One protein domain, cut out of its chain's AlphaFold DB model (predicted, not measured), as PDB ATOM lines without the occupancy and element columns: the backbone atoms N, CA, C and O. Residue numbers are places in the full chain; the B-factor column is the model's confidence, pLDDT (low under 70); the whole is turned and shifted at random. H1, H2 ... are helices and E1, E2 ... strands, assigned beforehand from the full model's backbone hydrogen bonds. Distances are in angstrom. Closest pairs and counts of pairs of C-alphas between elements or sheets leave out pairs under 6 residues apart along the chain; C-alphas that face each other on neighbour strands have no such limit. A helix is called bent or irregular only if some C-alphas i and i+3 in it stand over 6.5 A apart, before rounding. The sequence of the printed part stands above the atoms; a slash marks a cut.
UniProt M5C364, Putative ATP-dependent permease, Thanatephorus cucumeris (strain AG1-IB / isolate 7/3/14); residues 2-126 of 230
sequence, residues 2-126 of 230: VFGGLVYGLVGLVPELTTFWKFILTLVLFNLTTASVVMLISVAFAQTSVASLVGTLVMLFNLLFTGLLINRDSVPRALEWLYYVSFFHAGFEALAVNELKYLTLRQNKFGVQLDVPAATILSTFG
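Overview. This is residues 2 to 126 of the 230 residues of the protein "Putative ATP-dependent permease" of Thanatephorus cucumeris (strain AG1-IB / isolate 7/3/14) (UniProt M5C364). H2 and H3 form a long helical hairpin, a V closed near residues 44 to 48, with H5 side by side with H2 in its opening and meeting the last residues of H3. H1 folds back on the first part of H2, and the strand hairpin E1-E2 makes the end of the long axis away from the V's tip. The 125 printed residues include, in order, H1 to H5, E1, E2 and H6; the class is mostly helix, and the two-stranded sheet, E1 - E2, is antiparallel. The whole is loose and flat, with a radius of gyration of the C-alphas of 18.0 A and spans of 64 by 39 by 20 A.

Along the chain. H1, residues 2 to 11, begins at C-alpha 2 (-27.636, 46.181, 18.453). H2, residues 17 to 44, is 40.7 A long; H3, residues 48 to 64, 24.4 A. H4 is residues 77 to 85, irregular, with C-alphas 78 and 81 7.1 A apart; H5, residues 87 to 99, is 18.9 A long. E1 is residues 104 to 109, E2 112 to 117; H6, residues 118 to 124, ends at C-alpha 124 (-52.892, 37.193, 36.177).

Arrangement. The hub H2 touches H1 at Ile 24 and Gly 4, closest C-alphas 6.2 A, H3 at Ser 42 and Ala 51, 5.3 A, and H5 at Phe 30 and Gly 91, 6.1 A, a shallow tilt of 7 degrees, opposite ways. H3 and H5 touch only at their ends. H4 and H5 are close but not clearly touching; H5 and H6 are near each other. Across the antiparallel neighbour strands E1 and E2, a hairpin, N 105 and O 116 are within hydrogen-bond range at 3.0 A. Every O i to N i+4 pair is within range in H1, H2, H3, H5 and H6; H4 has 1 of 5, and 5 of 6 O i to N i+3.

Size, cuts and confidence. The C-alphas of Ala 46 and Gly 111 are the two farthest apart, 64.8 A. The printed part has no cut; the link H3 to H4 is long. pLDDT is under 70 in 34 residues, among them 101 to 126.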
ATOM      1  N   VAL A   2     -27.781  47.459  19.189       86.50
ATOM      2  CA  VAL A   2     -27.636  46.181  18.453       86.50
ATOM      3  C   VAL A   2     -28.365  45.024  19.151       86.50
ATOM      4  O   VAL A   2     -29.174  44.345  18.529       86.50
ATOM      5  N   PHE A   3     -28.171  44.876  20.466       87.44
ATOM      6  CA  PHE A   3     -28.885  43.880  21.270       87.44
ATOM      7  C   PHE A   3     -30.415  44.017  21.189       87.44
ATOM      8  O   PHE A   3     -31.104  43.031  20.967       87.44
ATOM      9  N   GLY A   4     -30.949  45.240  21.293       84.44
ATOM     10  CA  GLY A   4     -32.391  45.484  21.194       84.44
ATOM     11  C   GLY A   4     -32.964  45.104  19.826       84.44
ATOM     12  O   GLY A   4     -34.011  44.474  19.764       84.44
ATOM     13  N   GLY A   5     -32.249  45.407  18.736       84.69
ATOM     14  CA  GLY A   5     -32.655  45.001  17.386       84.69
ATOM     15  C   GLY A   5     -32.663  43.482  17.189       84.69
ATOM     16  O   GLY A   5     -33.597  42.945  16.599       84.69
ATOM     17  N   LEU A   6     -31.665  42.779  17.735       87.19
ATOM     18  CA  LEU A   6     -31.601  41.314  17.685       87.19
ATOM     19  C   LEU A   6     -32.726  40.662  18.496       87.19
ATOM     20  O   LEU A   6     -33.404  39.772  17.993       87.19
ATOM     21  N   VAL A   7     -32.954  41.125  19.729       86.50
ATOM     22  CA  VAL A   7     -34.025  40.603  20.594       86.50
ATOM     23  C   VAL A   7     -35.395  40.840  19.962       86.50
ATOM     24  O   VAL A   7     -36.220  39.934  19.959       86.50
ATOM     25  N   TYR A   8     -35.620  42.007  19.355       83.25
ATOM     26  CA  TYR A   8     -36.869  42.296  18.649       83.25
ATOM     27  C   TYR A   8     -37.136  41.301  17.508       83.25
ATOM     28  O   TYR A   8     -38.254  40.806  17.361       83.25
ATOM     29  N   GLY A   9     -36.093  40.957  16.744       80.25
ATOM     30  CA  GLY A   9     -36.169  39.947  15.688       80.25
ATOM     31  C   GLY A   9     -36.395  38.524  16.209       80.25
ATOM     32  O   GLY A   9     -37.137  37.768  15.591       80.25
ATOM     33  N   LEU A  10     -35.803  38.163  17.353       81.81
ATOM     34  CA  LEU A  10     -35.941  36.829  17.955       81.81
ATOM     35  C   LEU A  10     -37.315  36.586  18.581       81.81
ATOM     36  O   LEU A  10     -37.841  35.481  18.486       81.81
ATOM     37  N   VAL A  11     -37.889  37.596  19.237       79.75
ATOM     38  CA  VAL A  11     -39.185  37.454  19.920       79.75
ATOM     39  C   VAL A  11     -40.353  37.518  18.920       79.75
ATOM     40  O   VAL A  11     -41.446  37.053  19.226       79.75
ATOM     41  N   GLY A  12     -40.124  38.014  17.696       71.69
ATOM     42  CA  GLY A  12     -41.134  38.010  16.632       71.69
ATOM     43  C   GLY A  12     -42.269  39.009  16.874       71.69
ATOM     44  O   GLY A  12     -43.435  38.693  16.642       71.69
ATOM     45  N   LEU A  13     -41.928  40.200  17.376       72.25
ATOM     46  CA  LEU A  13     -42.878  41.282  17.662       72.25
ATOM     47  C   LEU A  13     -43.470  41.883  16.381       72.25
ATOM     48  O   LEU A  13     -42.947  41.707  15.279       72.25
ATOM     49  N   VAL A  14     -44.576  42.616  16.538       71.88
ATOM     50  CA  VAL A  14     -45.290  43.259  15.426       71.88
ATOM     51  C   VAL A  14     -44.329  44.195  14.686       71.88
ATOM     52  O   VAL A  14     -43.738  45.063  15.320       71.88
ATOM     53  N   PRO A  15     -44.141  44.079  13.361       69.38
ATOM     54  CA  PRO A  15     -43.152  44.866  12.626       69.38
ATOM     55  C   PRO A  15     -43.647  46.298  12.347       69.38
ATOM     56  O   PRO A  15     -43.761  46.719  11.197       69.38
ATOM     57  N   GLU A  16     -43.957  47.059  13.398       80.69
ATOM     58  CA  GLU A  16     -44.334  48.468  13.312       80.69
ATOM     59  C   GLU A  16     -43.190  49.371  13.798       80.69
ATOM     60  O   GLU A  16     -42.660  49.223  14.900       80.69
ATOM     61  N   LEU A  17     -42.819  50.352  12.968       80.88
ATOM     62  CA  LEU A  17     -41.708  51.277  13.231       80.88
ATOM     63  C   LEU A  17     -41.905  52.105  14.511       80.88
ATOM     64  O   LEU A  17     -40.944  52.384  15.224       80.88
ATOM     65  N   THR A  18     -43.140  52.508  14.807       82.94
ATOM     66  CA  THR A  18     -43.480  53.341  15.973       82.94
ATOM     67  C   THR A  18     -43.257  52.586  17.287       82.94
ATOM     68  O   THR A  18     -42.707  53.136  18.244       82.94
ATOM     69  N   THR A  19     -43.653  51.318  17.316       81.06
ATOM     70  CA  THR A  19     -43.553  50.408  18.457       81.06
ATOM     71  C   THR A  19     -42.101  49.981  18.685       81.06
ATOM     72  O   THR A  19     -41.619  50.039  19.819       81.06
ATOM     73  N   PHE A  20     -41.350  49.721  17.609       84.31
ATOM     74  CA  PHE A  20     -39.912  49.448  17.668       84.31
ATOM     75  C   PHE A  20     -39.110  50.590  18.316       84.31
ATOM     76  O   PHE A  20     -38.285  50.358  19.202       84.31
ATOM     77  N   TRP A  21     -39.357  51.843  17.922       85.75
ATOM     78  CA  TRP A  21     -38.634  52.981  18.502       85.75
ATOM     79  C   TRP A  21     -38.934  53.179  19.990       85.75
ATOM     80  O   TRP A  21     -38.016  53.472  20.755       85.75
ATOM     81  N   LYS A  22     -40.181  52.964  20.427       86.75
ATOM     82  CA  LYS A  22     -40.554  52.998  21.853       86.75
ATOM     83  C   LYS A  22     -39.862  51.891  22.650       86.75
ATOM     84  O   LYS A  22     -39.382  52.150  23.755       86.75
ATOM     85  N   PHE A  23     -39.750  50.693  22.079       87.25
ATOM     86  CA  PHE A  23     -39.014  49.575  22.670       87.25
ATOM     87  C   PHE A  23     -37.524  49.910  22.852       87.25
ATOM     88  O   PHE A  23     -36.982  49.791  23.953       87.25
ATOM     89  N   ILE A  24     -36.868  50.411  21.799       90.06
ATOM     90  CA  ILE A  24     -35.455  50.813  21.852       90.06
ATOM     91  C   ILE A  24     -35.232  51.960  22.842       90.06
ATOM     92  O   ILE A  24     -34.275  51.915  23.615       90.06
ATOM     93  N   LEU A  25     -36.112  52.964  22.851       90.06
ATOM     94  CA  LEU A  25     -36.040  54.080  23.792       90.06
ATOM     95  C   LEU A  25     -36.127  53.577  25.238       90.06
ATOM     96  O   LEU A  25     -35.275  53.916  26.055       90.06
ATOM     97  N   THR A  26     -37.087  52.697  25.533       89.75
ATOM     98  CA  THR A  26     -37.256  52.099  26.866       89.75
ATOM     99  C   THR A  26     -36.006  51.332  27.303       89.75
ATOM    100  O   THR A  26     -35.529  51.528  28.418       89.75
ATOM    101  N   LEU A  27     -35.404  50.534  26.412       89.88
ATOM    102  CA  LEU A  27     -34.142  49.831  26.685       89.88
ATOM    103  C   LEU A  27     -32.979  50.786  26.990       89.88
ATOM    104  O   LEU A  27     -32.163  50.503  27.867       89.88
ATOM    105  N   VAL A  28     -32.880  51.904  26.270       92.44
ATOM    106  CA  VAL A  28     -31.822  52.899  26.492       92.44
ATOM    107  C   VAL A  28     -32.005  53.597  27.839       92.44
ATOM    108  O   VAL A  28     -31.039  53.674  28.596       92.44
ATOM    109  N   LEU A  29     -33.219  54.053  28.171       91.06
ATOM    110  CA  LEU A  29     -33.497  54.669  29.475       91.06
ATOM    111  C   LEU A  29     -33.261  53.687  30.624       91.06
ATOM    112  O   LEU A  29     -32.697  54.062  31.651       91.06
ATOM    113  N   PHE A  30     -33.649  52.426  30.445       91.06
ATOM    114  CA  PHE A  30     -33.442  51.387  31.442       91.06
ATOM    115  C   PHE A  30     -31.949  51.127  31.700       91.06
ATOM    116  O   PHE A  30     -31.513  51.070  32.854       91.06
ATOM    117  N   ASN A  31     -31.143  51.043  30.637       93.19
ATOM    118  CA  ASN A  31     -29.695  50.879  30.758       93.19
ATOM    119  C   ASN A  31     -29.030  52.111  31.395       93.19
ATOM    120  O   ASN A  31     -28.170  51.965  32.259       93.19
ATOM    121  N   LEU A  32     -29.459  53.323  31.024       94.00
ATOM    122  CA  LEU A  32     -28.953  54.564  31.617       94.00
ATOM    123  C   LEU A  32     -29.273  54.645  33.117       94.00
ATOM    124  O   LEU A  32     -28.400  54.977  33.915       94.00
ATOM    125  N   THR A  33     -30.496  54.283  33.505       92.38
ATOM    126  CA  THR A  33     -30.923  54.250  34.912       92.38
ATOM    127  C   THR A  33     -30.100  53.231  35.696       92.38
ATOM    128  O   THR A  33     -29.521  53.566  36.726       92.38
ATOM    129  N   THR A  34     -29.953  52.017  35.163       92.06
ATOM    130  CA  THR A  34     -29.127  50.961  35.765       92.06
ATOM    131  C   THR A  34     -27.682  51.417  35.956       92.06
ATOM    132  O   THR A  34     -27.135  51.303  37.053       92.06
ATOM    133  N   ALA A  35     -27.071  51.987  34.915       93.31
ATOM    134  CA  ALA A  35     -25.710  52.504  34.980       93.31
ATOM    135  C   ALA A  35     -25.580  53.621  36.023       93.31
ATOM    136  O   ALA A  35     -24.626  53.614  36.793       93.31
ATOM    137  N   SER A  36     -26.555  54.534  36.105       94.00
ATOM    138  CA  SER A  36     -26.549  55.613  37.099       94.00
ATOM    139  C   SER A  36     -26.614  55.088  38.536       94.00
ATOM    140  O   SER A  36     -25.859  55.550  39.386       94.00
ATOM    141  N   VAL A  37     -27.435  54.068  38.804       91.94
ATOM    142  CA  VAL A  37     -27.556  53.454  40.136       91.94
ATOM    143  C   VAL A  37     -26.273  52.722  40.513       91.94
ATOM    144  O   VAL A  37     -25.749  52.922  41.607       91.94
ATOM    145  N   VAL A  38     -25.720  51.915  39.603       91.88
ATOM    146  CA  VAL A  38     -24.453  51.206  39.843       91.88
ATOM    147  C   VAL A  38     -23.302  52.194  40.034       91.88
ATOM    148  O   VAL A  38     -22.460  51.990  40.904       91.88
ATOM    149  N   MET A  39     -23.289  53.297  39.285       92.81
ATOM    150  CA  MET A  39     -22.297  54.360  39.437       92.81
ATOM    151  C   MET A  39     -22.427  55.073  40.787       92.81
ATOM    152  O   MET A  39     -21.417  55.274  41.458       92.81
ATOM    153  N   LEU A  40     -23.647  55.399  41.227       93.00
ATOM    154  CA  LEU A  40     -23.897  55.991  42.546       93.00
ATOM    155  C   LEU A  40     -23.414  55.073  43.674       93.00
ATOM    156  O   LEU A  40     -22.729  55.528  44.587       93.00
ATOM    157  N   ILE A  41     -23.711  53.775  43.578       91.75
ATOM    158  CA  ILE A  41     -23.220  52.765  44.522       91.75
ATOM    159  C   ILE A  41     -21.689  52.722  44.488       91.75
ATOM    160  O   ILE A  41     -21.047  52.748  45.532       91.75
ATOM    161  N   SER A  42     -21.083  52.726  43.302       92.31
ATOM    162  CA  SER A  42     -19.628  52.665  43.164       92.31
ATOM    163  C   SER A  42     -18.901  53.873  43.757       92.31
ATOM    164  O   SER A  42     -17.776  53.712  44.213       92.31
ATOM    165  N   VAL A  43     -19.514  55.060  43.758       93.31
ATOM    166  CA  VAL A  43     -18.949  56.266  44.394       93.31
ATOM    167  C   VAL A  43     -19.192  56.273  45.907       93.31
ATOM    168  O   VAL A  43     -18.379  56.809  46.655       93.31
ATOM    169  N   ALA A  44     -20.283  55.662  46.378       91.75
ATOM    170  CA  ALA A  44     -20.620  55.608  47.800       91.75
ATOM    171  C   ALA A  44     -19.693  54.690  48.621       91.75
ATOM    172  O   ALA A  44     -19.529  54.901  49.823       91.75
ATOM    173  N   PHE A  45     -19.082  53.679  47.997       91.31
ATOM    174  CA  PHE A  45     -18.205  52.718  48.668       91.31
ATOM    175  C   PHE A  45     -16.736  52.921  48.283       91.31
ATOM    176  O   PHE A  45     -16.384  52.932  47.109       91.31
ATOM    177  N   ALA A  46     -15.849  52.985  49.281       88.81
ATOM    178  CA  ALA A  46     -14.404  53.114  49.054       88.81
ATOM    179  C   ALA A  46     -13.741  51.825  48.524       88.81
ATOM    180  O   ALA A  46     -12.673  51.876  47.919       88.81
ATOM    181  N   GLN A  47     -14.353  50.659  48.769       93.75
ATOM    182  CA  GLN A  47     -13.836  49.357  48.344       93.75
ATOM    183  C   GLN A  47     -14.630  48.813  47.153       93.75
ATOM    184  O   GLN A  47     -15.819  48.513  47.278       93.75
ATOM    185  N   THR A  48     -13.949  48.587  46.029       91.38
ATOM    186  CA  THR A  48     -14.555  48.097  44.777       91.38
ATOM    187  C   THR A  48     -15.253  46.743  44.939       91.38
ATOM    188  O   THR A  48     -16.329  46.532  44.382       91.38
ATOM    189  N   SER A  49     -14.690  45.834  45.744       93.25
ATOM    190  CA  SER A  49     -15.276  44.506  45.981       93.25
ATOM    191  C   SER A  49     -16.628  44.585  46.693       93.25
ATOM    192  O   SER A  49     -17.574  43.895  46.315       93.25
ATOM    193  N   VAL A  50     -16.745  45.465  47.694       94.44
ATOM    194  CA  VAL A  50     -18.000  45.683  48.427       94.44
ATOM    195  C   VAL A  50     -19.014  46.393  47.533       94.44
ATOM    196  O   VAL A  50     -20.172  45.985  47.488       94.44
ATOM    197  N   ALA A  51     -18.576  47.390  46.757       92.94
ATOM    198  CA  ALA A  51     -19.430  48.105  45.810       92.94
ATOM    199  C   ALA A  51     -20.077  47.165  44.782       92.94
ATOM    200  O   ALA A  51     -21.273  47.265  44.516       92.94
ATOM    201  N   SER A  52     -19.304  46.225  44.229       92.56
ATOM    202  CA  SER A  52     -19.814  45.251  43.263       92.56
ATOM    203  C   SER A  52     -20.828  44.296  43.895       92.56
ATOM    204  O   SER A  52     -21.887  44.081  43.308       92.56
ATOM    205  N   LEU A  53     -20.551  43.783  45.100       95.94
ATOM    206  CA  LEU A  53     -21.478  42.914  45.828       95.94
ATOM    207  C   LEU A  53     -22.802  43.633  46.116       95.94
ATOM    208  O   LEU A  53     -23.876  43.114  45.810       95.94
ATOM    209  N   VAL A  54     -22.725  44.844  46.674       94.19
ATOM    210  CA  VAL A  54     -23.905  45.658  46.991       94.19
ATOM    211  C   VAL A  54     -24.656  46.033  45.716       94.19
ATOM    212  O   VAL A  54     -25.880  45.936  45.690       94.19
ATOM    213  N   GLY A  55     -23.951  46.376  44.637       92.69
ATOM    214  CA  GLY A  55     -24.545  46.647  43.330       92.69
ATOM    215  C   GLY A  55     -25.386  45.476  42.828       92.69
ATOM    216  O   GLY A  55     -26.555  45.656  42.492       92.69
ATOM    217  N   THR A  56     -24.843  44.258  42.848       93.00
ATOM    218  CA  THR A  56     -25.590  43.058  42.442       93.00
ATOM    219  C   THR A  56     -26.768  42.768  43.370       93.00
ATOM    220  O   THR A  56     -27.847  42.446  42.879       93.00
ATOM    221  N   LEU A  57     -26.609  42.921  44.690       93.38
ATOM    222  CA  LEU A  57     -27.700  42.719  45.652       93.38
ATOM    223  C   LEU A  57     -28.846  43.714  45.439       93.38
ATOM    224  O   LEU A  57     -30.008  43.314  45.425       93.38
ATOM    225  N   VAL A  58     -28.532  44.991  45.216       91.00
ATOM    226  CA  VAL A  58     -29.525  46.035  44.927       91.00
ATOM    227  C   VAL A  58     -30.238  45.747  43.607       91.00
ATOM    228  O   VAL A  58     -31.461  45.855  43.528       91.00
ATOM    229  N   MET A  59     -29.507  45.341  42.570       90.75
ATOM    230  CA  MET A  59     -30.097  44.965  41.282       90.75
ATOM    231  C   MET A  59     -31.025  43.750  41.410       90.75
ATOM    232  O   MET A  59     -32.138  43.770  40.887       90.75
ATOM    233  N   LEU A  60     -30.603  42.721  42.149       90.75
ATOM    234  CA  LEU A  60     -31.399  41.519  42.396       90.75
ATOM    235  C   LEU A  60     -32.667  41.833  43.194       90.75
ATOM    236  O   LEU A  60     -33.747  41.351  42.856       90.75
ATOM    237  N   PHE A  61     -32.548  42.668  44.225       86.94
ATOM    238  CA  PHE A  61     -33.687  43.112  45.017       86.94
ATOM    239  C   PHE A  61     -34.708  43.852  44.147       86.94
ATOM    240  O   PHE A  61     -35.888  43.519  44.177       86.94
ATOM    241  N   ASN A  62     -34.267  44.783  43.295       88.00
ATOM    242  CA  ASN A  62     -35.161  45.489  42.372       88.00
ATOM    243  C   ASN A  62     -35.848  44.546  41.368       88.00
ATOM    244  O   ASN A  62     -37.031  44.736  41.070       88.00
ATOM    245  N   LEU A  63     -35.145  43.514  40.889       87.06
ATOM    246  CA  LEU A  63     -35.696  42.505  39.981       87.06
ATOM    247  C   LEU A  63     -36.798  41.659  40.642       87.06
ATOM    248  O   LEU A  63     -37.791  41.336  39.989       87.06
ATOM    249  N   LEU A  64     -36.668  41.338  41.935       84.75
ATOM    250  CA  LEU A  64     -37.682  40.579  42.679       84.75
ATOM    251  C   LEU A  64     -39.044  41.291  42.680       84.75
ATOM    252  O   LEU A  64     -40.087  40.651  42.550       84.75
ATOM    253  N   PHE A  65     -39.029  42.623  42.741       75.81
ATOM    254  CA  PHE A  65     -40.229  43.462  42.713       75.81
ATOM    255  C   PHE A  65     -40.635  43.913  41.304       75.81
ATOM    256  O   PHE A  65     -41.450  44.819  41.167       75.81
ATOM    257  N   THR A  66     -40.136  43.283  40.233       78.38
ATOM    258  CA  THR A  66     -40.496  43.684  38.856       78.38
ATOM    259  C   THR A  66     -41.973  43.443  38.500       78.38
ATOM    260  O   THR A  66     -42.422  43.859  37.434       78.38
ATOM    261  N   GLY A  67     -42.738  42.788  39.379       71.94
ATOM    262  CA  GLY A  67     -44.160  42.462  39.220       71.94
ATOM    263  C   GLY A  67     -44.409  41.026  38.758       71.94
ATOM    264  O   GLY A  67     -45.427  40.458  39.111       71.94
ATOM    265  N   LEU A  68     -43.454  40.402  38.060       70.19
ATOM    266  CA  LEU A  68     -43.599  39.037  37.529       70.19
ATOM    267  C   LEU A  68     -43.291  37.926  38.555       70.19
ATOM    268  O   LEU A  68     -43.845  36.834  38.463       70.19
ATOM    269  N   LEU A  69     -42.389  38.183  39.508       71.69
ATOM    270  CA  LEU A  69     -41.940  37.187  40.494       71.69
ATOM    271  C   LEU A  69     -42.759  37.205  41.789       71.69
ATOM    272  O   LEU A  69     -42.862  36.184  42.463       71.69
ATOM    273  N   ILE A  70     -43.337  38.355  42.140       72.81
ATOM    274  CA  ILE A  70     -44.135  38.521  43.351       72.81
ATOM    275  C   ILE A  70     -45.421  39.269  42.996       72.81
ATOM    276  O   ILE A  70     -45.387  40.410  42.524       72.81
ATOM    277  N   ASN A  71     -46.559  38.591  43.168       70.81
ATOM    278  CA  ASN A  71     -47.851  39.146  42.784       70.81
ATOM    279  C   ASN A  71     -48.190  40.350  43.672       70.81
ATOM    280  O   ASN A  71     -48.218  40.242  44.902       70.81
ATOM    281  N   ARG A  72     -48.503  41.483  43.040       63.81
ATOM    282  CA  ARG A  72     -48.785  42.764  43.699       63.81
ATOM    283  C   ARG A  72     -49.934  42.669  44.707       63.81
ATOM    284  O   ARG A  72     -49.874  43.307  45.751       63.81
ATOM    285  N   ASP A  73     -50.930  41.826  44.433       67.06
ATOM    286  CA  ASP A  73     -52.134  41.701  45.270       67.06
ATOM    287  C   ASP A  73     -51.899  40.934  46.581       67.06
ATOM    288  O   ASP A  73     -52.678  41.053  47.524       67.06
ATOM    289  N   SER A  74     -50.810  40.163  46.664       67.88
ATOM    290  CA  SER A  74     -50.428  39.421  47.875       67.88
ATOM    291  C   SER A  74     -49.540  40.210  48.841       67.88
ATOM    292  O   SER A  74     -49.243  39.726  49.934       67.88
ATOM    293  N   VAL A  75     -49.106  41.415  48.462       70.12
ATOM    294  CA  VAL A  75     -48.159  42.209  49.248       70.12
ATOM    295  C   VAL A  75     -48.913  43.210  50.138       70.12
ATOM    296  O   VAL A  75     -49.772  43.946  49.651       70.12
ATOM    297  N   PRO A  76     -48.621  43.277  51.452       73.62
ATOM    298  CA  PRO A  76     -49.281  44.223  52.344       73.62
ATOM    299  C   PRO A  76     -48.995  45.671  51.922       73.62
ATOM    300  O   PRO A  76     -47.890  46.003  51.496       73.62
ATOM    301  N   ARG A  77     -49.981  46.557  52.110       71.69
ATOM    302  CA  ARG A  77     -49.977  47.970  51.667       71.69
ATOM    303  C   ARG A  77     -48.740  48.770  52.120       71.69
ATOM    304  O   ARG A  77     -48.341  49.726  51.468       71.69
ATOM    305  N   ALA A  78     -48.087  48.334  53.198       70.12
ATOM    306  CA  ALA A  78     -46.835  48.896  53.698       70.12
ATOM    307  C   ALA A  78     -45.603  48.640  52.809       70.12
ATOM    308  O   ALA A  78     -44.614  49.333  52.991       70.12
ATOM    309  N   LEU A  79     -45.623  47.681  51.878       69.81
ATOM    310  CA  LEU A  79     -44.535  47.420  50.918       69.81
ATOM    311  C   LEU A  79     -44.849  47.945  49.507       69.81
ATOM    312  O   LEU A  79     -44.033  47.807  48.599       69.81
ATOM    313  N   GLU A  80     -46.003  48.589  49.305       70.94
ATOM    314  CA  GLU A  80     -46.419  49.069  47.983       70.94
ATOM    315  C   GLU A  80     -45.489  50.177  47.445       70.94
ATOM    316  O   GLU A  80     -45.247  50.255  46.242       70.94
ATOM    317  N   TRP A  81     -44.877  50.973  48.333       73.12
ATOM    318  CA  TRP A  81     -43.883  52.001  47.980       73.12
ATOM    319  C   TRP A  81     -42.626  51.426  47.316       73.12
ATOM    320  O   TRP A  81     -41.993  52.093  46.501       73.12
ATOM    321  N   LEU A  82     -42.283  50.175  47.622       68.31
ATOM    322  CA  LEU A  82     -41.080  49.521  47.123       68.31
ATOM    323  C   LEU A  82     -41.159  49.255  45.611       68.31
ATOM    324  O   LEU A  82     -40.151  49.327  44.908       68.31
ATOM    325  N   TYR A  83     -42.373  49.046  45.091       67.94
ATOM    326  CA  TYR A  83     -42.625  48.949  43.651       67.94
ATOM    327  C   TYR A  83     -42.398  50.277  42.926       67.94
ATOM    328  O   TYR A  83     -41.936  50.274  41.790       67.94
ATOM    329  N   TYR A  84     -42.677  51.409  43.579       66.81
ATOM    330  CA  TYR A  84     -42.406  52.734  43.015       66.81
ATOM    331  C   TYR A  84     -40.910  53.081  43.026       66.81
ATOM    332  O   TYR A  84     -40.464  53.877  42.205       66.81
ATOM    333  N   VAL A  85     -40.128  52.475  43.927       72.19
ATOM    334  CA  VAL A  85     -38.664  52.630  43.984       72.19
ATOM    335  C   VAL A  85     -37.959  51.760  42.932       72.19
ATOM    336  O   VAL A  85     -36.906  52.146  42.421       72.19
ATOM    337  N   SER A  86     -38.536  50.609  42.566       83.31
ATOM    338  CA  SER A  86     -37.937  49.703  41.584       83.31
ATOM    339  C   SER A  86     -38.122  50.195  40.144       83.31
ATOM    340  O   SER A  86     -39.163  50.012  39.511       83.31
ATOM    341  N   PHE A  87     -37.057  50.744  39.564       84.62
ATOM    342  CA  PHE A  87     -37.009  51.115  38.144       84.62
ATOM    343  C   PHE A  87     -37.141  49.909  37.192       84.62
ATOM    344  O   PHE A  87     -37.510  50.081  36.029       84.62
ATOM    345  N   PHE A  88     -36.885  48.684  37.672       86.81
ATOM    346  CA  PHE A  88     -37.146  47.447  36.925       86.81
ATOM    347  C   PHE A  88     -38.632  47.247  36.656       86.81
ATOM    348  O   PHE A  88     -39.003  46.892  35.539       86.81
ATOM    349  N   HIS A  89     -39.479  47.533  37.646       84.00
ATOM    350  CA  HIS A  89     -40.924  47.431  37.492       84.00
ATOM    351  C   HIS A  89     -41.429  48.362  36.384       84.00
ATOM    352  O   HIS A  89     -42.088  47.904  35.451       84.00
ATOM    353  N   ALA A  90     -41.023  49.634  36.423       84.62
ATOM    354  CA  ALA A  90     -41.405  50.620  35.414       84.62
ATOM    355  C   ALA A  90     -40.895  50.257  34.007       84.62
ATOM    356  O   ALA A  90     -41.629  50.383  33.026       84.62
ATOM    357  N   GLY A  91     -39.652  49.771  33.895       85.62
ATOM    358  CA  GLY A  91     -39.084  49.320  32.623       85.62
ATOM    359  C   GLY A  91     -39.825  48.111  32.050       85.62
ATOM    360  O   GLY A  91     -40.169  48.098  30.869       85.62
ATOM    361  N   PHE A  92     -40.120  47.115  32.886       83.75
ATOM    362  CA  PHE A  92     -40.835  45.913  32.469       83.75
ATOM    363  C   PHE A  92     -42.287  46.214  32.074       83.75
ATOM    364  O   PHE A  92     -42.747  45.749  31.033       83.75
ATOM    365  N   GLU A  93     -43.000  47.027  32.855       81.81
ATOM    366  CA  GLU A  93     -44.367  47.449  32.542       81.81
ATOM    367  C   GLU A  93     -44.423  48.235  31.223       81.81
ATOM    368  O   GLU A  93     -45.277  47.960  30.380       81.81
ATOM    369  N   ALA A  94     -43.477  49.152  30.993       84.62
ATOM    370  CA  ALA A  94     -43.387  49.907  29.744       84.62
ATOM    371  C   ALA A  94     -43.170  48.992  28.526       84.62
ATOM    372  O   ALA A  94     -43.852  49.153  27.511       84.62
ATOM    373  N   LEU A  95     -42.272  48.005  28.633       83.00
ATOM    374  CA  LEU A  95     -42.040  47.011  27.579       83.00
ATOM    375  C   LEU A  95     -43.282  46.145  27.335       83.00
ATOM    376  O   LEU A  95     -43.675  45.923  26.189       83.00
ATOM    377  N   ALA A  96     -43.932  45.696  28.407       79.50
ATOM    378  CA  ALA A  96     -45.117  44.859  28.324       79.50
ATOM    379  C   ALA A  96     -46.304  45.596  27.683       79.50
ATOM    380  O   ALA A  96     -46.981  45.041  26.821       79.50
ATOM    381  N   VAL A  97     -46.540  46.860  28.045       77.25
ATOM    382  CA  VAL A  97     -47.602  47.690  27.451       77.25
ATOM    383  C   VAL A  97     -47.332  47.987  25.977       77.25
ATOM    384  O   VAL A  97     -48.281  48.071  25.197       77.25
ATOM    385  N   ASN A  98     -46.064  48.143  25.588       81.56
ATOM    386  CA  ASN A  98     -45.691  48.432  24.205       81.56
ATOM    387  C   ASN A  98     -46.078  47.293  23.247       81.56
ATOM    388  O   ASN A  98     -46.559  47.566  22.153       81.56
ATOM    389  N   GLU A  99     -45.925  46.034  23.671       75.25
ATOM    390  CA  GLU A  99     -46.013  44.868  22.774       75.25
ATOM    391  C   GLU A  99     -47.204  43.949  23.073       75.25
ATOM    392  O   GLU A  99     -47.890  43.474  22.168       75.25
ATOM    393  N   LEU A 100     -47.501  43.704  24.352       70.50
ATOM    394  CA  LEU A 100     -48.503  42.713  24.759       70.50
ATOM    395  C   LEU A 100     -49.937  43.256  24.706       70.50
ATOM    396  O   LEU A 100     -50.885  42.480  24.809       70.50
ATOM    397  N   LYS A 101     -50.133  44.570  24.513       64.06
ATOM    398  CA  LYS A 101     -51.478  45.154  24.353       64.06
ATOM    399  C   LYS A 101     -52.169  44.665  23.074       64.06
ATOM    400  O   LYS A 101     -53.384  44.489  23.074       64.06
ATOM    401  N   TYR A 102     -51.405  44.445  22.004       59.34
ATOM    402  CA  TYR A 102     -51.943  44.170  20.667       59.34
ATOM    403  C   TYR A 102     -51.917  42.686  20.288       59.34
ATOM    404  O   TYR A 102     -52.464  42.300  19.256       59.34
ATOM    405  N   LEU A 103     -51.314  41.841  21.128       62.62
ATOM    406  CA  LEU A 103     -51.235  40.406  20.897       62.62
ATOM    407  C   LEU A 103     -52.456  39.701  21.501       62.62
ATOM    408  O   LEU A 103     -52.650  39.659  22.717       62.62
ATOM    409  N   THR A 104     -53.279  39.112  20.637       57.91
ATOM    410  CA  THR A 104     -54.332  38.169  21.032       57.91
ATOM    411  C   THR A 104     -53.839  36.754  20.785       57.91
ATOM    412  O   THR A 104     -53.534  36.401  19.644       57.91
ATOM    413  N   LEU A 105     -53.769  35.935  21.834       57.16
ATOM    414  CA  LEU A 105     -53.466  34.519  21.676       57.16
ATOM    415  C   LEU A 105     -54.740  33.807  21.241       57.16
ATOM    416  O   LEU A 105     -55.702  33.713  22.000       57.16
ATOM    417  N   ARG A 106     -54.730  33.312  20.005       53.41
ATOM    418  CA  ARG A 106     -55.816  32.497  19.464       53.41
ATOM    419  C   ARG A 106     -55.522  31.046  19.810       53.41
ATOM    420  O   ARG A 106     -54.689  30.415  19.164       53.41
ATOM    421  N   GLN A 107     -56.150  30.525  20.862       52.38
ATOM    422  CA  GLN A 107     -56.085  29.096  21.170       52.38
ATOM    423  C   GLN A 107     -57.378  28.415  20.733       52.38
ATOM    424  O   GLN A 107     -58.471  28.792  21.147       52.38
ATOM    425  N   ASN A 108     -57.235  27.370  19.920       53.69
ATOM    426  CA  ASN A 108     -58.325  26.462  19.604       53.69
ATOM    427  C   ASN A 108     -58.184  25.223  20.500       53.69
ATOM    428  O   ASN A 108     -57.441  24.296  20.176       53.69
ATOM    429  N   LYS A 109     -58.846  25.222  21.660       45.59
ATOM    430  CA  LYS A 109     -59.004  24.019  22.489       45.59
ATOM    431  C   LYS A 109     -60.487  23.669  22.563       45.59
ATOM    432  O   LYS A 109     -61.318  24.541  22.776       45.59
ATOM    433  N   PHE A 110     -60.802  22.389  22.359       51.66
ATOM    434  CA  PHE A 110     -62.168  21.835  22.375       51.66
ATOM    435  C   PHE A 110     -63.127  22.342  21.277       51.66
ATOM    436  O   PHE A 110     -64.339  22.259  21.438       51.66
ATOM    437  N   GLY A 111     -62.611  22.832  20.142       51.81
ATOM    438  CA  GLY A 111     -63.447  23.278  19.016       51.81
ATOM    439  C   GLY A 111     -64.076  24.667  19.191       51.81
ATOM    440  O   GLY A 111     -64.917  25.055  18.384       51.81
ATOM    441  N   VAL A 112     -63.656  25.424  20.210       58.03
ATOM    442  CA  VAL A 112     -64.050  26.817  20.445       58.03
ATOM    443  C   VAL A 112     -62.805  27.699  20.336       58.03
ATOM    444  O   VAL A 112     -61.799  27.457  21.006       58.03
ATOM    445  N   GLN A 113     -62.863  28.720  19.478       51.44
ATOM    446  CA  GLN A 113     -61.800  29.716  19.342       51.44
ATOM    447  C   GLN A 113     -61.908  30.709  20.503       51.44
ATOM    448  O   GLN A 113     -62.798  31.558  20.508       51.44
ATOM    449  N   LEU A 114     -61.031  30.580  21.499       56.31
ATOM    450  CA  LEU A 114     -60.952  31.527  22.607       56.31
ATOM    451  C   LEU A 114     -59.814  32.510  22.323       56.31
ATOM    452  O   LEU A 114     -58.635  32.157  22.400       56.31
ATOM    453  N   ASP A 115     -60.179  33.740  21.973       57.59
ATOM    454  CA  ASP A 115     -59.231  34.843  21.848       57.59
ATOM    455  C   ASP A 115     -58.990  35.436  23.219       57.59
ATOM    456  O   ASP A 115     -59.786  36.237  23.709       57.59
ATOM    457  N   VAL A 116     -57.891  35.044  23.851       62.59
ATOM    458  CA  VAL A 116     -57.501  35.643  25.123       62.59
ATOM    459  C   VAL A 116     -56.471  36.733  24.828       62.59
ATOM    460  O   VAL A 116     -55.376  36.431  24.337       62.59
ATOM    461  N   PRO A 117     -56.788  38.015  25.092       63.62
ATOM    462  CA  PRO A 117     -55.809  39.088  24.980       63.62
ATOM    463  C   PRO A 117     -54.632  38.798  25.910       63.62
ATOM    464  O   PRO A 117     -54.851  38.434  27.069       63.62
ATOM    465  N   ALA A 118     -53.397  39.006  25.453       61.78
ATOM    466  CA  ALA A 118     -52.208  38.785  26.278       61.78
ATOM    467  C   ALA A 118     -52.210  39.657  27.551       61.78
ATOM    468  O   ALA A 118     -51.692  39.237  28.584       61.78
ATOM    469  N   ALA A 119     -52.900  40.804  27.533       62.69
ATOM    470  CA  ALA A 119     -53.167  41.624  28.716       62.69
ATOM    471  C   ALA A 119     -53.893  40.869  29.851       62.69
ATOM    472  O   ALA A 119     -53.653  41.161  31.019       62.69
ATOM    473  N   THR A 120     -54.739  39.883  29.533       59.62
ATOM    474  CA  THR A 120     -55.464  39.063  30.525       59.62
ATOM    475  C   THR A 120     -54.507  38.114  31.246       59.62
ATOM    476  O   THR A 120     -54.532  37.995  32.471       59.62
ATOM    477  N   ILE A 121     -53.583  37.504  30.503       64.25
ATOM    478  CA  ILE A 121     -52.528  36.661  31.078       64.25
ATOM    479  C   ILE A 121     -51.583  37.518  31.919       64.25
ATOM    480  O   ILE A 121     -51.262  37.165  33.048       64.25
ATOM    481  N   LEU A 122     -51.204  38.689  31.410       64.12
ATOM    482  CA  LEU A 122     -50.319  39.603  32.115       64.12
ATOM    483  C   LEU A 122     -50.940  40.120  33.427       64.12
ATOM    484  O   LEU A 122     -50.255  40.191  34.444       64.12
ATOM    485  N   SER A 123     -52.253  40.376  33.442       63.75
ATOM    486  CA  SER A 123     -52.974  40.742  34.667       63.75
ATOM    487  C   SER A 123     -53.030  39.616  35.701       63.75
ATOM    488  O   SER A 123     -53.007  39.894  36.895       63.75
ATOM    489  N   THR A 124     -53.002  38.350  35.267       65.69
ATOM    490  CA  THR A 124     -52.892  37.193  36.177       65.69
ATOM    491  C   THR A 124     -51.526  37.159  36.877       65.69
ATOM    492  O   THR A 124     -51.417  36.680  38.002       65.69
ATOM    493  N   PHE A 125     -50.491  37.722  36.244       65.44
ATOM    494  CA  PHE A 125     -49.157  37.899  36.823       65.44
ATOM    495  C   PHE A 125     -48.995  39.221  37.598       65.44
ATOM    496  O   PHE A 125     -47.872  39.610  37.888       65.44
ATOM    497  N   GLY A 126     -50.076  39.944  37.918       62.38
ATOM    498  CA  GLY A 126     -50.011  41.177  38.720       62.38
ATOM    499  C   GLY A 126     -49.505  42.417  37.968       62.38
ATOM    500  O   GLY A 126     -49.249  43.460  38.572       62.38
TER     501      GLY A 126